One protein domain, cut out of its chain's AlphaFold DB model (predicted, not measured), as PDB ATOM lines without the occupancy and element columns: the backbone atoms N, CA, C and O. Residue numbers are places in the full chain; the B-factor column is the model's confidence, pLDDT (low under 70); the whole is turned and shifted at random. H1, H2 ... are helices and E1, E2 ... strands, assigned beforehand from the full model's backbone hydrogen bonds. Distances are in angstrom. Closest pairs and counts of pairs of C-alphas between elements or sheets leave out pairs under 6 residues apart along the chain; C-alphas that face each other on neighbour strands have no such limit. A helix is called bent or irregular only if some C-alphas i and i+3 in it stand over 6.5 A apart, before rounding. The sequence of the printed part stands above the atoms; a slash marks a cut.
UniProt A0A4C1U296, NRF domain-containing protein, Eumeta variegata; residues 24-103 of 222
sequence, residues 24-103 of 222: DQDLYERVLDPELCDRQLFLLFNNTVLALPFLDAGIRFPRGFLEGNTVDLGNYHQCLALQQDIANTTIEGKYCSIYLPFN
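This is residues 24 to 103 of the 222 residues of the protein "NRF domain-containing protein" of Eumeta variegata (UniProt A0A4C1U296). The model is a loose frame in which helices H2 and H3 meet at a corner, H4 packs on H3, and the small hairpin of E1 and E2 runs from H4 back toward H2. H1 sticks out with residues 24 to 35, which stand free, and the long loop of residues 59 to 75 reaches away from the frame. The printed part has 80 residues, with four named helices followed by two antiparallel strands in the order H1 H2 H3 H4 E1 E2, and is mostly helix. It is loose, with a radius of gyration of the C-alphas of 15.1 A and spans of 45 by 32 by 18 A.

H1, residues 25 to 31, begins at C-alpha 25 (125.496, 193.586, 150.728) and is 10.1 A long. H2, residues 34 to 45, is 16.2 A long, and H3, residues 48 to 58, is 15.0 A long. H3 is irregular, but only just: C-alphas 50 and 53 are 6.6 A apart. H4 holds residues 76 to 80, E1 residues 83 to 86 and E2 residues 89 to 92, which ends at C-alpha 92 (125.854, 187.226, 171.720).

H1 and H2 are apart. H2 and H3 only just touch, only at the corner by their link, with 3 pairs of C-alphas within 8 A, the closest being Leu 44 and Ala 51 at 5.1 A; they are about perpendicular at 74 degrees. H3 and H4 touch, closest at the C-alphas of Ala 57 and Cys 79, 4.9 A. E1 and E2 form an antiparallel hairpin at 160 degrees, with N 84 and O 91 within hydrogen-bond range at 2.9 A. The closest C-alphas of H2 and E2, Gln 40 and Ile 91, are 7.0 A apart. Every O i to N i+4 pair is within hydrogen-bond range in H1, H2 and H4, and 5 of 7 are in H3.

The two C-alphas farthest apart, Glu 67 and Asn 88, are 45.0 A apart. The printed part has no cut; the link H3 to H4 is long, with 17 residues. Mean pLDDT of the printed part is 70.1, with residues 24 to 28, 58 to 74 and 95 to 103 under 70.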
ATOM      1  N   ASP A  24     121.181 193.123 151.823       68.31
ATOM      2  CA  ASP A  24     121.894 194.396 151.724       68.31
ATOM      3  C   ASP A  24     123.394 194.135 151.914       68.31
ATOM      4  O   ASP A  24     123.913 194.104 153.032       68.31
ATOM      5  N   GLN A  25     124.065 193.881 150.790       67.31
ATOM      6  CA  GLN A  25     125.496 193.586 150.728       67.31
ATOM      7  C   GLN A  25     126.334 194.711 151.356       67.31
ATOM      8  O   GLN A  25     127.273 194.445 152.100       67.31
ATOM      9  N   ASP A  26     125.950 195.969 151.124       69.44
ATOM     10  CA  ASP A  26     126.694 197.126 151.615       69.44
ATOM     11  C   ASP A  26     126.551 197.259 153.138       69.44
ATOM     12  O   ASP A  26     127.482 197.664 153.838       69.44
ATOM     13  N   LEU A  27     125.373 196.942 153.684       66.31
ATOM     14  CA  LEU A  27     125.168 196.868 155.130       66.31
ATOM     15  C   LEU A  27     125.972 195.723 155.749       66.31
ATOM     16  O   LEU A  27     126.594 195.924 156.791       66.31
ATOM     17  N   TYR A  28     125.976 194.555 155.109       64.62
ATOM     18  CA  TYR A  28     126.762 193.409 155.552       64.62
ATOM     19  C   TYR A  28     128.255 193.747 155.637       64.62
ATOM     20  O   TYR A  28     128.858 193.577 156.695       64.62
ATOM     21  N   GLU A  29     128.823 194.325 154.578       70.00
ATOM     22  CA  GLU A  29     130.246 194.678 154.503       70.00
ATOM     23  C   GLU A  29     130.654 195.775 155.497       70.00
ATOM     24  O   GLU A  29     131.779 195.777 155.988       70.00
ATOM     25  N   ARG A  30     129.752 196.706 155.832       73.19
ATOM     26  CA  ARG A  30     130.047 197.788 156.792       73.19
ATOM     27  C   ARG A  30     129.926 197.376 158.255       73.19
ATOM     28  O   ARG A  30     130.520 198.028 159.112       73.19
ATOM     29  N   VAL A  31     129.080 196.395 158.561       71.94
ATOM     30  CA  VAL A  31     128.748 196.026 159.948       71.94
ATOM     31  C   VAL A  31     129.541 194.806 160.408       71.94
ATOM     32  O   VAL A  31     129.777 194.658 161.610       71.94
ATOM     33  N   LEU A  32     129.959 193.945 159.479       73.19
ATOM     34  CA  LEU A  32     130.727 192.755 159.802       73.19
ATOM     35  C   LEU A  32     132.223 193.080 159.899       73.19
ATOM     36  O   LEU A  32     132.841 193.506 158.929       73.19
ATOM     37  N   ASP A  33     132.811 192.828 161.067       79.94
ATOM     38  CA  ASP A  33     134.265 192.770 161.236       79.94
ATOM     39  C   ASP A  33     134.725 191.335 160.914       79.94
ATOM     40  O   ASP A  33     134.413 190.419 161.687       79.94
ATOM     41  N   PRO A  34     135.405 191.103 159.775       76.12
ATOM     42  CA  PRO A  34     135.749 189.758 159.327       76.12
ATOM     43  C   PRO A  34     136.755 189.077 160.261       76.12
ATOM     44  O   PRO A  34     136.583 187.904 160.584       76.12
ATOM     45  N   GLU A  35     137.752 189.809 160.769       81.19
ATOM     46  CA  GLU A  35     138.766 189.232 161.658       81.19
ATOM     47  C   GLU A  35     138.155 188.776 162.975       81.19
ATOM     48  O   GLU A  35     138.541 187.749 163.542       81.19
ATOM     49  N   LEU A  36     137.197 189.544 163.486       79.56
ATOM     50  CA  LEU A  36     136.516 189.145 164.695       79.56
ATOM     51  C   LEU A  36     135.527 188.002 164.459       79.56
ATOM     52  O   LEU A  36     135.451 187.094 165.289       79.56
ATOM     53  N   CYS A  37     134.789 188.032 163.348       76.81
ATOM     54  CA  CYS A  37     133.904 186.940 162.964       76.81
ATOM     55  C   CYS A  37     134.675 185.612 162.970       76.81
ATOM     56  O   CYS A  37     134.274 184.668 163.651       76.81
ATOM     57  N   ASP A  38     135.848 185.586 162.334       78.38
ATOM     58  CA  ASP A  38     136.704 184.402 162.277       78.38
ATOM     59  C   ASP A  38     137.202 183.967 163.661       78.38
ATOM     60  O   ASP A  38     137.185 182.778 163.986       78.38
ATOM     61  N   ARG A  39     137.589 184.914 164.528       78.75
ATOM     62  CA  ARG A  39     138.001 184.602 165.909       78.75
ATOM     63  C   ARG A  39     136.853 184.023 166.736       78.75
ATOM     64  O   ARG A  39     137.061 183.051 167.459       78.75
ATOM     65  N   GLN A  40     135.655 184.595 166.645       79.31
ATOM     66  CA  GLN A  40     134.485 184.123 167.392       79.31
ATOM     67  C   GLN A  40     134.004 182.764 166.876       79.31
ATOM     68  O   GLN A  40     133.699 181.884 167.682       79.31
ATOM     69  N   LEU A  41     134.024 182.553 165.558       79.62
ATOM     70  CA  LEU A  41     133.757 181.250 164.952       79.62
ATOM     71  C   LEU A  41     134.786 180.210 165.394       79.62
ATOM     72  O   LEU A  41     134.402 179.108 165.779       79.62
ATOM     73  N   PHE A  42     136.076 180.556 165.415       80.69
ATOM     74  CA  PHE A  42     137.119 179.659 165.907       80.69
ATOM     75  C   PHE A  42     136.890 179.271 167.376       80.69
ATOM     76  O   PHE A  42     136.967 178.092 167.716       80.69
ATOM     77  N   LEU A  43     136.553 180.232 168.243       80.06
ATOM     78  CA  LEU A  43     136.254 179.968 169.656       80.06
ATOM     79  C   LEU A  43     135.018 179.079 169.844       80.06
ATOM     80  O   LEU A  43     135.031 178.194 170.701       80.06
ATOM     81  N   LEU A  44     133.972 179.285 169.039       76.19
ATOM     82  CA  LEU A  44     132.766 178.461 169.072       76.19
ATOM     83  C   LEU A  44     133.034 177.043 168.567       76.19
ATOM     84  O   LEU A  44     132.700 176.081 169.251       76.19
ATOM     85  N   PHE A  45     133.659 176.887 167.400       77.06
ATOM     86  CA  PHE A  45     133.882 175.565 166.809       77.06
ATOM     87  C   PHE A  45     134.931 174.739 167.548       77.06
ATOM     88  O   PHE A  45     134.840 173.514 167.558       77.06
ATOM     89  N   ASN A  46     135.892 175.386 168.207       78.81
ATOM     90  CA  ASN A  46     136.891 174.692 169.013       78.81
ATOM     91  C   ASN A  46     136.377 174.331 170.422       78.81
ATOM     92  O   ASN A  46     137.063 173.642 171.176       78.81
ATOM     93  N   ASN A  47     135.176 174.782 170.801       76.75
ATOM     94  CA  ASN A  47     134.576 174.471 172.091       76.75
ATOM     95  C   ASN A  47     133.112 174.046 171.935       76.75
ATOM     96  O   ASN A  47     132.184 174.854 171.936       76.75
ATOM     97  N   THR A  48     132.902 172.734 171.891       75.31
ATOM     98  CA  THR A  48     131.578 172.122 171.739       75.31
ATOM     99  C   THR A  48     130.573 172.581 172.797       75.31
ATOM    100  O   THR A  48     129.394 172.741 172.491       75.31
ATOM    101  N   VAL A  49     131.018 172.847 174.030       78.94
ATOM    102  CA  VAL A  49     130.141 173.331 175.111       78.94
ATOM    103  C   VAL A  49     129.612 174.733 174.803       78.94
ATOM    104  O   VAL A  49     128.465 175.040 175.124       78.94
ATOM    105  N   LEU A  50     130.418 175.562 174.135       74.31
ATOM    106  CA  LEU A  50     130.016 176.891 173.685       74.31
ATOM    107  C   LEU A  50     129.128 176.835 172.443       74.31
ATOM    108  O   LEU A  50     128.196 177.622 172.354       74.31
ATOM    109  N   ALA A  51     129.374 175.910 171.514       77.62
ATOM    110  CA  ALA A  51     128.607 175.799 170.273       77.62
ATOM    111  C   ALA A  51     127.190 175.232 170.464       77.62
ATOM    112  O   ALA A  51     126.253 175.674 169.797       77.62
ATOM    113  N   LEU A  52     127.009 174.256 171.362       77.50
ATOM    114  CA  LEU A  52     125.736 173.536 171.517       77.50
ATOM    115  C   LEU A  52     124.524 174.448 171.807       77.50
ATOM    116  O   LEU A  52     123.503 174.279 171.139       77.50
ATOM    117  N   PRO A  53     124.605 175.442 172.714       77.81
ATOM    118  CA  PRO A  53     123.502 176.374 172.951       77.81
ATOM    119  C   PRO A  53     123.120 177.206 171.719       77.81
ATOM    120  O   PRO A  53     121.938 177.452 171.488       77.81
ATOM    121  N   PHE A  54     124.099 177.608 170.899       76.12
ATOM    122  CA  PHE A  54     123.843 178.347 169.655       76.12
ATOM    123  C   PHE A  54     123.146 177.470 168.614       76.12
ATOM    124  O   PHE A  54     122.249 177.942 167.915       76.12
ATOM    125  N   LEU A  55     123.509 176.188 168.542       76.12
ATOM    126  CA  LEU A  55     122.866 175.231 167.642       76.12
ATOM    127  C   LEU A  55     121.419 174.925 168.054       76.12
ATOM    128  O   LEU A  55     120.537 174.927 167.195       76.12
ATOM    129  N   ASP A  56     121.162 174.712 169.349       75.00
ATOM    130  CA  ASP A  56     119.812 174.434 169.871       75.00
ATOM    131  C   ASP A  56     118.870 175.640 169.707       75.00
ATOM    132  O   ASP A  56     117.695 175.494 169.358       75.00
ATOM    133  N   ALA A  57     119.403 176.852 169.883       76.69
ATOM    134  CA  ALA A  57     118.643 178.083 169.715       76.69
ATOM    135  C   ALA A  57     118.425 178.482 168.243       76.69
ATOM    136  O   ALA A  57     117.424 179.137 167.939       76.69
ATOM    137  N   GLY A  58     119.347 178.120 167.341       66.00
ATOM    138  CA  GLY A  58     119.384 178.604 165.958       66.00
ATOM    139  C   GLY A  58     118.516 177.822 164.969       66.00
ATOM    140  O   GLY A  58     117.735 178.422 164.234       66.00
ATOM    141  N   ILE A  59     118.622 176.488 164.935       62.53
ATOM    142  CA  ILE A  59     117.952 175.665 163.909       62.53
ATOM    143  C   ILE A  59     116.862 174.810 164.559       62.53
ATOM    144  O   ILE A  59     117.129 173.771 165.159       62.53
ATOM    145  N   ARG A  60     115.598 175.216 164.386       63.88
ATOM    146  CA  ARG A  60     114.423 174.415 164.772       63.88
ATOM    147  C   ARG A  60     113.508 174.221 163.574       63.88
ATOM    148  O   ARG A  60     113.305 175.154 162.812       63.88
ATOM    149  N   PHE A  61     112.949 173.020 163.429       56.38
ATOM    150  CA  PHE A  61     111.919 172.758 162.425       56.38
ATOM    151  C   PHE A  61     110.662 173.582 162.751       56.38
ATOM    152  O   PHE A  61     110.251 173.587 163.922       56.38
ATOM    153  N   PRO A  62     110.043 174.249 161.760       55.91
ATOM    154  CA  PRO A  62     108.874 175.073 162.003       55.91
ATOM    155  C   PRO A  62     107.726 174.212 162.519       55.91
ATOM    156  O   PRO A  62     107.351 173.194 161.931       55.91
ATOM    157  N   ARG A  63     107.175 174.599 163.673       59.12
ATOM    158  CA  ARG A  63     105.966 173.955 164.193       59.12
ATOM    159  C   ARG A  63     104.785 174.405 163.348       59.12
ATOM    160  O   ARG A  63     104.683 175.585 163.044       59.12
ATOM    161  N   GLY A  64     103.881 173.488 163.019       56.62
ATOM    162  CA  GLY A  64     102.734 173.818 162.175       56.62
ATOM    163  C   GLY A  64     103.093 173.932 160.692       56.62
ATOM    164  O   GLY A  64     102.393 174.611 159.957       56.62
ATOM    165  N   PHE A  65     104.140 173.241 160.219       58.22
ATOM    166  CA  PHE A  65     104.432 173.134 158.781       58.22
ATOM    167  C   PHE A  65     103.206 172.665 157.973       58.22
ATOM    168  O   PHE A  65     102.898 173.219 156.925       58.22
ATOM    169  N   LEU A  66     102.453 171.692 158.507       56.38
ATOM    170  CA  LEU A  66     101.194 171.212 157.917       56.38
ATOM    171  C   LEU A  66     100.032 172.213 158.051       56.38
ATOM    172  O   LEU A  66      99.029 172.087 157.361       56.38
ATOM    173  N   GLU A  67     100.172 173.209 158.922       59.22
ATOM    174  CA  GLU A  67      99.222 174.306 159.148       59.22
ATOM    175  C   GLU A  67      99.650 175.578 158.386       59.22
ATOM    176  O   GLU A  67      99.052 176.639 158.555       59.22
ATOM    177  N   GLY A  68     100.695 175.489 157.550       53.09
ATOM    178  CA  GLY A  68     101.246 176.614 156.794       53.09
ATOM    179  C   GLY A  68     102.080 177.590 157.628       53.09
ATOM    180  O   GLY A  68     102.457 178.647 157.124       53.09
ATOM    181  N   ASN A  69     102.395 177.261 158.885       49.41
ATOM    182  CA  ASN A  69     103.301 178.065 159.690       49.41
ATOM    183  C   ASN A  69     104.743 177.781 159.277       49.41
ATOM    184  O   ASN A  69     105.299 176.710 159.519       49.41
ATOM    185  N   THR A  70     105.349 178.778 158.656       54.22
ATOM    186  CA  THR A  70     106.750 178.760 158.261       54.22
ATOM    187  C   THR A  70     107.613 179.635 159.161       54.22
ATOM    188  O   THR A  70     108.822 179.519 159.075       54.22
ATOM    189  N   VAL A  71     107.027 180.465 160.034       56.09
ATOM    190  CA  VAL A  71     107.654 181.654 160.655       56.09
ATOM    191  C   VAL A  71     108.574 181.345 161.848       56.09
ATOM    192  O   VAL A  71     109.412 182.173 162.203       56.09
ATOM    193  N   ASP A  72     108.520 180.136 162.407       55.78
ATOM    194  CA  ASP A  72     109.354 179.754 163.554       55.78
ATOM    195  C   ASP A  72     110.514 178.836 163.158       55.78
ATOM    196  O   ASP A  72     110.422 177.612 163.246       55.78
ATOM    197  N   LEU A  73     111.646 179.425 162.778       60.22
ATOM    198  CA  LEU A  73     112.929 178.724 162.810       60.22
ATOM    199  C   LEU A  73     113.675 179.142 164.077       60.22
ATOM    200  O   LEU A  73     113.845 180.326 164.344       60.22
ATOM    201  N   GLY A  74     114.096 178.166 164.873       64.75
ATOM    202  CA  GLY A  74     114.819 178.401 166.125       64.75
ATOM    203  C   GLY A  74     113.927 178.697 167.335       64.75
ATOM    204  O   GLY A  74     112.696 178.653 167.281       64.75
ATOM    205  N   ASN A  75     114.563 178.947 168.475       72.06
ATOM    206  CA  ASN A  75     113.900 179.428 169.681       72.06
ATOM    207  C   ASN A  75     114.348 180.868 169.928       72.06
ATOM    208  O   ASN A  75     115.421 181.103 170.480       72.06
ATOM    209  N   TYR A  76     113.499 181.814 169.520       71.69
ATOM    210  CA  TYR A  76     113.729 183.255 169.634       71.69
ATOM    211  C   TYR A  76     114.287 183.662 171.004       71.69
ATOM    212  O   TYR A  76     115.316 184.331 171.096       71.69
ATOM    213  N   HIS A  77     113.640 183.206 172.080       77.25
ATOM    214  CA  HIS A  77     114.012 183.582 173.441       77.25
ATOM    215  C   HIS A  77     115.330 182.958 173.885       77.25
ATOM    216  O   HIS A  77     116.118 183.631 174.538       77.25
ATOM    217  N   GLN A  78     115.587 181.698 173.523       73.50
ATOM    218  CA  GLN A  78     116.876 181.071 173.820       73.50
ATOM    219  C   GLN A  78     117.998 181.760 173.050       73.50
ATOM    220  O   GLN A  78     119.027 182.034 173.646       73.50
ATOM    221  N   CYS A  79     117.781 182.105 171.776       78.75
ATOM    222  CA  CYS A  79     118.777 182.776 170.946       78.75
ATOM    223  C   CYS A  79     119.168 184.136 171.534       78.75
ATOM    224  O   CYS A  79     120.349 184.387 171.734       78.75
ATOM    225  N   LEU A  80     118.193 184.974 171.896       80.38
ATOM    226  CA  LEU A  80     118.471 186.283 172.502       80.38
ATOM    227  C   LEU A  80     119.054 186.207 173.919       80.38
ATOM    228  O   LEU A  80     119.640 187.179 174.384       80.38
ATOM    229  N   ALA A  81     118.873 185.084 174.614       82.00
ATOM    230  CA  ALA A  81     119.455 184.864 175.933       82.00
ATOM    231  C   ALA A  81     120.912 184.372 175.871       82.00
ATOM    232  O   ALA A  81     121.556 184.268 176.915       82.00
ATOM    233  N   LEU A  82     121.442 184.050 174.683       80.62
ATOM    234  CA  LEU A  82     122.838 183.651 174.534       80.62
ATOM    235  C   LEU A  82     123.741 184.871 174.682       80.62
ATOM    236  O   LEU A  82     123.770 185.741 173.816       80.62
ATOM    237  N   GLN A  83     124.512 184.893 175.759       84.75
ATOM    238  CA  GLN A  83     125.590 185.845 175.978       84.75
ATOM    239  C   GLN A  83     126.714 185.117 176.707       84.75
ATOM    240  O   GLN A  83     126.496 184.558 177.782       84.75
ATOM    241  N   GLN A  84     127.897 185.076 176.101       80.62
ATOM    242  CA  GLN A  84     129.066 184.419 176.675       80.62
ATOM    243  C   GLN A  84     130.306 185.296 176.537       80.62
ATOM    244  O   GLN A  84     130.681 185.677 175.430       80.62
ATOM    245  N   ASP A  85     130.961 185.571 177.662       83.75
ATOM    246  CA  ASP A  85     132.218 186.315 177.719       83.75
ATOM    247  C   ASP A  85     133.401 185.340 177.714       83.75
ATOM    248  O   ASP A  85     133.618 184.596 178.673       83.75
ATOM    249  N   ILE A  86     134.169 185.318 176.623       78.12
ATOM    250  CA  ILE A  86     135.298 184.400 176.421       78.12
ATOM    251  C   ILE A  86     136.488 185.162 175.842       78.12
ATOM    252  O   ILE A  86     136.373 185.844 174.824       78.12
ATOM    253  N   ALA A  87     137.662 184.989 176.454       73.25
ATOM    254  CA  ALA A  87     138.944 185.477 175.934       73.25
ATOM    255  C   ALA A  87     138.916 186.962 175.499       73.25
ATOM    256  O   ALA A  87     139.382 187.309 174.416       73.25
ATOM    257  N   ASN A  88     138.364 187.835 176.354       77.75
ATOM    258  CA  ASN A  88     138.179 189.276 176.111       77.75
ATOM    259  C   ASN A  88     137.249 189.623 174.934       77.75
ATOM    260  O   ASN A  88     137.298 190.735 174.408       77.75
ATOM    261  N   THR A  89     136.393 188.689 174.523       77.31
ATOM    262  CA  THR A  89     135.344 188.911 173.525       77.31
ATOM    263  C   THR A  89     134.004 188.439 174.072       77.31
ATOM    264  O   THR A  89     133.943 187.458 174.808       77.31
ATOM    265  N   THR A  90     132.929 189.125 173.701       81.81
ATOM    266  CA  THR A  90     131.567 188.727 174.068       81.81
ATOM    267  C   THR A  90     130.872 188.181 172.833       81.81
ATOM    268  O   THR A  90     130.828 188.840 171.790       81.81
ATOM    269  N   ILE A  91     130.350 186.966 172.943       81.12
ATOM    270  CA  ILE A  91     129.567 186.307 171.902       81.12
ATOM    271  C   ILE A  91     128.099 186.388 172.310       81.12
ATOM    272  O   ILE A  91     127.718 185.884 173.364       81.12
ATOM    273  N   GLU A  92     127.279 187.011 171.467       81.38
ATOM    274  CA  GLU A  92     125.854 187.226 171.720       81.38
ATOM    275  C   GLU A  92     125.016 186.585 170.618       81.38
ATOM    276  O   GLU A  92     125.347 186.672 169.433       81.38
ATOM    277  N   GLY A  93     123.910 185.951 170.996       74.44
ATOM    278  CA  GLY A  93     122.924 185.475 170.042       74.44
ATOM    279  C   GLY A  93     122.037 186.621 169.567       74.44
ATOM    280  O   GLY A  93     121.520 187.418 170.349       74.44
ATOM    281  N   LYS A  94     121.851 186.705 168.249       74.50
ATOM    282  CA  LYS A  94     120.952 187.670 167.619       74.50
ATOM    283  C   LYS A  94     119.945 186.932 166.767       74.50
ATOM    284  O   LYS A  94     120.308 186.065 165.981       74.50
ATOM    285  N   TYR A  95     118.686 187.311 166.920       67.75
ATOM    286  CA  TYR A  95     117.616 186.791 166.092       67.75
ATOM    287  C   TYR A  95     117.402 187.698 164.883       67.75
ATOM    288  O   TYR A  95     117.266 188.916 165.020       67.75
ATOM    289  N   CYS A  96     117.334 187.090 163.705       59.84
ATOM    290  CA  CYS A  96     116.941 187.745 162.470       59.84
ATOM    291  C   CYS A  96     115.805 186.940 161.839       59.84
ATOM    292  O   CYS A  96     115.822 185.710 161.876       59.84
ATOM    293  N   SER A  97     114.830 187.640 161.267       58.00
ATOM    294  CA  SER A  97     113.858 187.071 160.343       58.00
ATOM    295  C   SER A  97     114.071 187.718 158.980       58.00
ATOM    296  O   SER A  97     114.168 188.940 158.861       58.00
ATOM    297  N   ILE A  98     114.167 186.893 157.942       51.09
ATOM    298  CA  ILE A  98     114.241 187.365 156.561       51.09
ATOM    299  C   ILE A  98     112.945 187.030 155.836       51.09
ATOM    300  O   ILE A  98     112.339 185.988 156.075       51.09
ATOM    301  N   TYR A  99     112.516 187.927 154.954       51.44
ATOM    302  CA  TYR A  99     111.382 187.695 154.068       51.44
ATOM    303  C   TYR A  99     111.917 187.234 152.715       51.44
ATOM    304  O   TYR A  99     112.500 188.021 151.970       51.44
ATOM    305  N   LEU A 100     111.732 185.952 152.409       50.84
ATOM    306  CA  LEU A 100     112.127 185.366 151.131       50.84
ATOM    307  C   LEU A 100     110.936 185.362 150.158       50.84
ATOM    308  O   LEU A 100     109.974 184.631 150.400       50.84
ATOM    309  N   PRO A 101     110.970 186.134 149.055       46.50
ATOM    310  CA  PRO A 101     110.009 185.963 147.968       46.50
ATOM    311  C   PRO A 101     110.242 184.614 147.269       46.50
ATOM    312  O   PRO A 101     111.375 184.257 146.968       46.50
ATOM    313  N   PHE A 102     109.186 183.854 146.982       47.84
ATOM    314  CA  PHE A 102     109.314 182.495 146.423       47.84
ATOM    315  C   PHE A 102     109.617 182.475 144.921       47.84
ATOM    316  O   PHE A 102     109.998 181.446 144.374       47.84
ATOM    317  N   ASN A 103     109.503 183.626 144.261       52.06
ATOM    318  CA  ASN A 103     109.676 183.770 142.819       52.06
ATOM    319  C   ASN A 103     111.106 184.221 142.474       52.06
ATOM    320  O   ASN A 103     111.282 185.147 141.685       52.06
TER     321      ASN A 103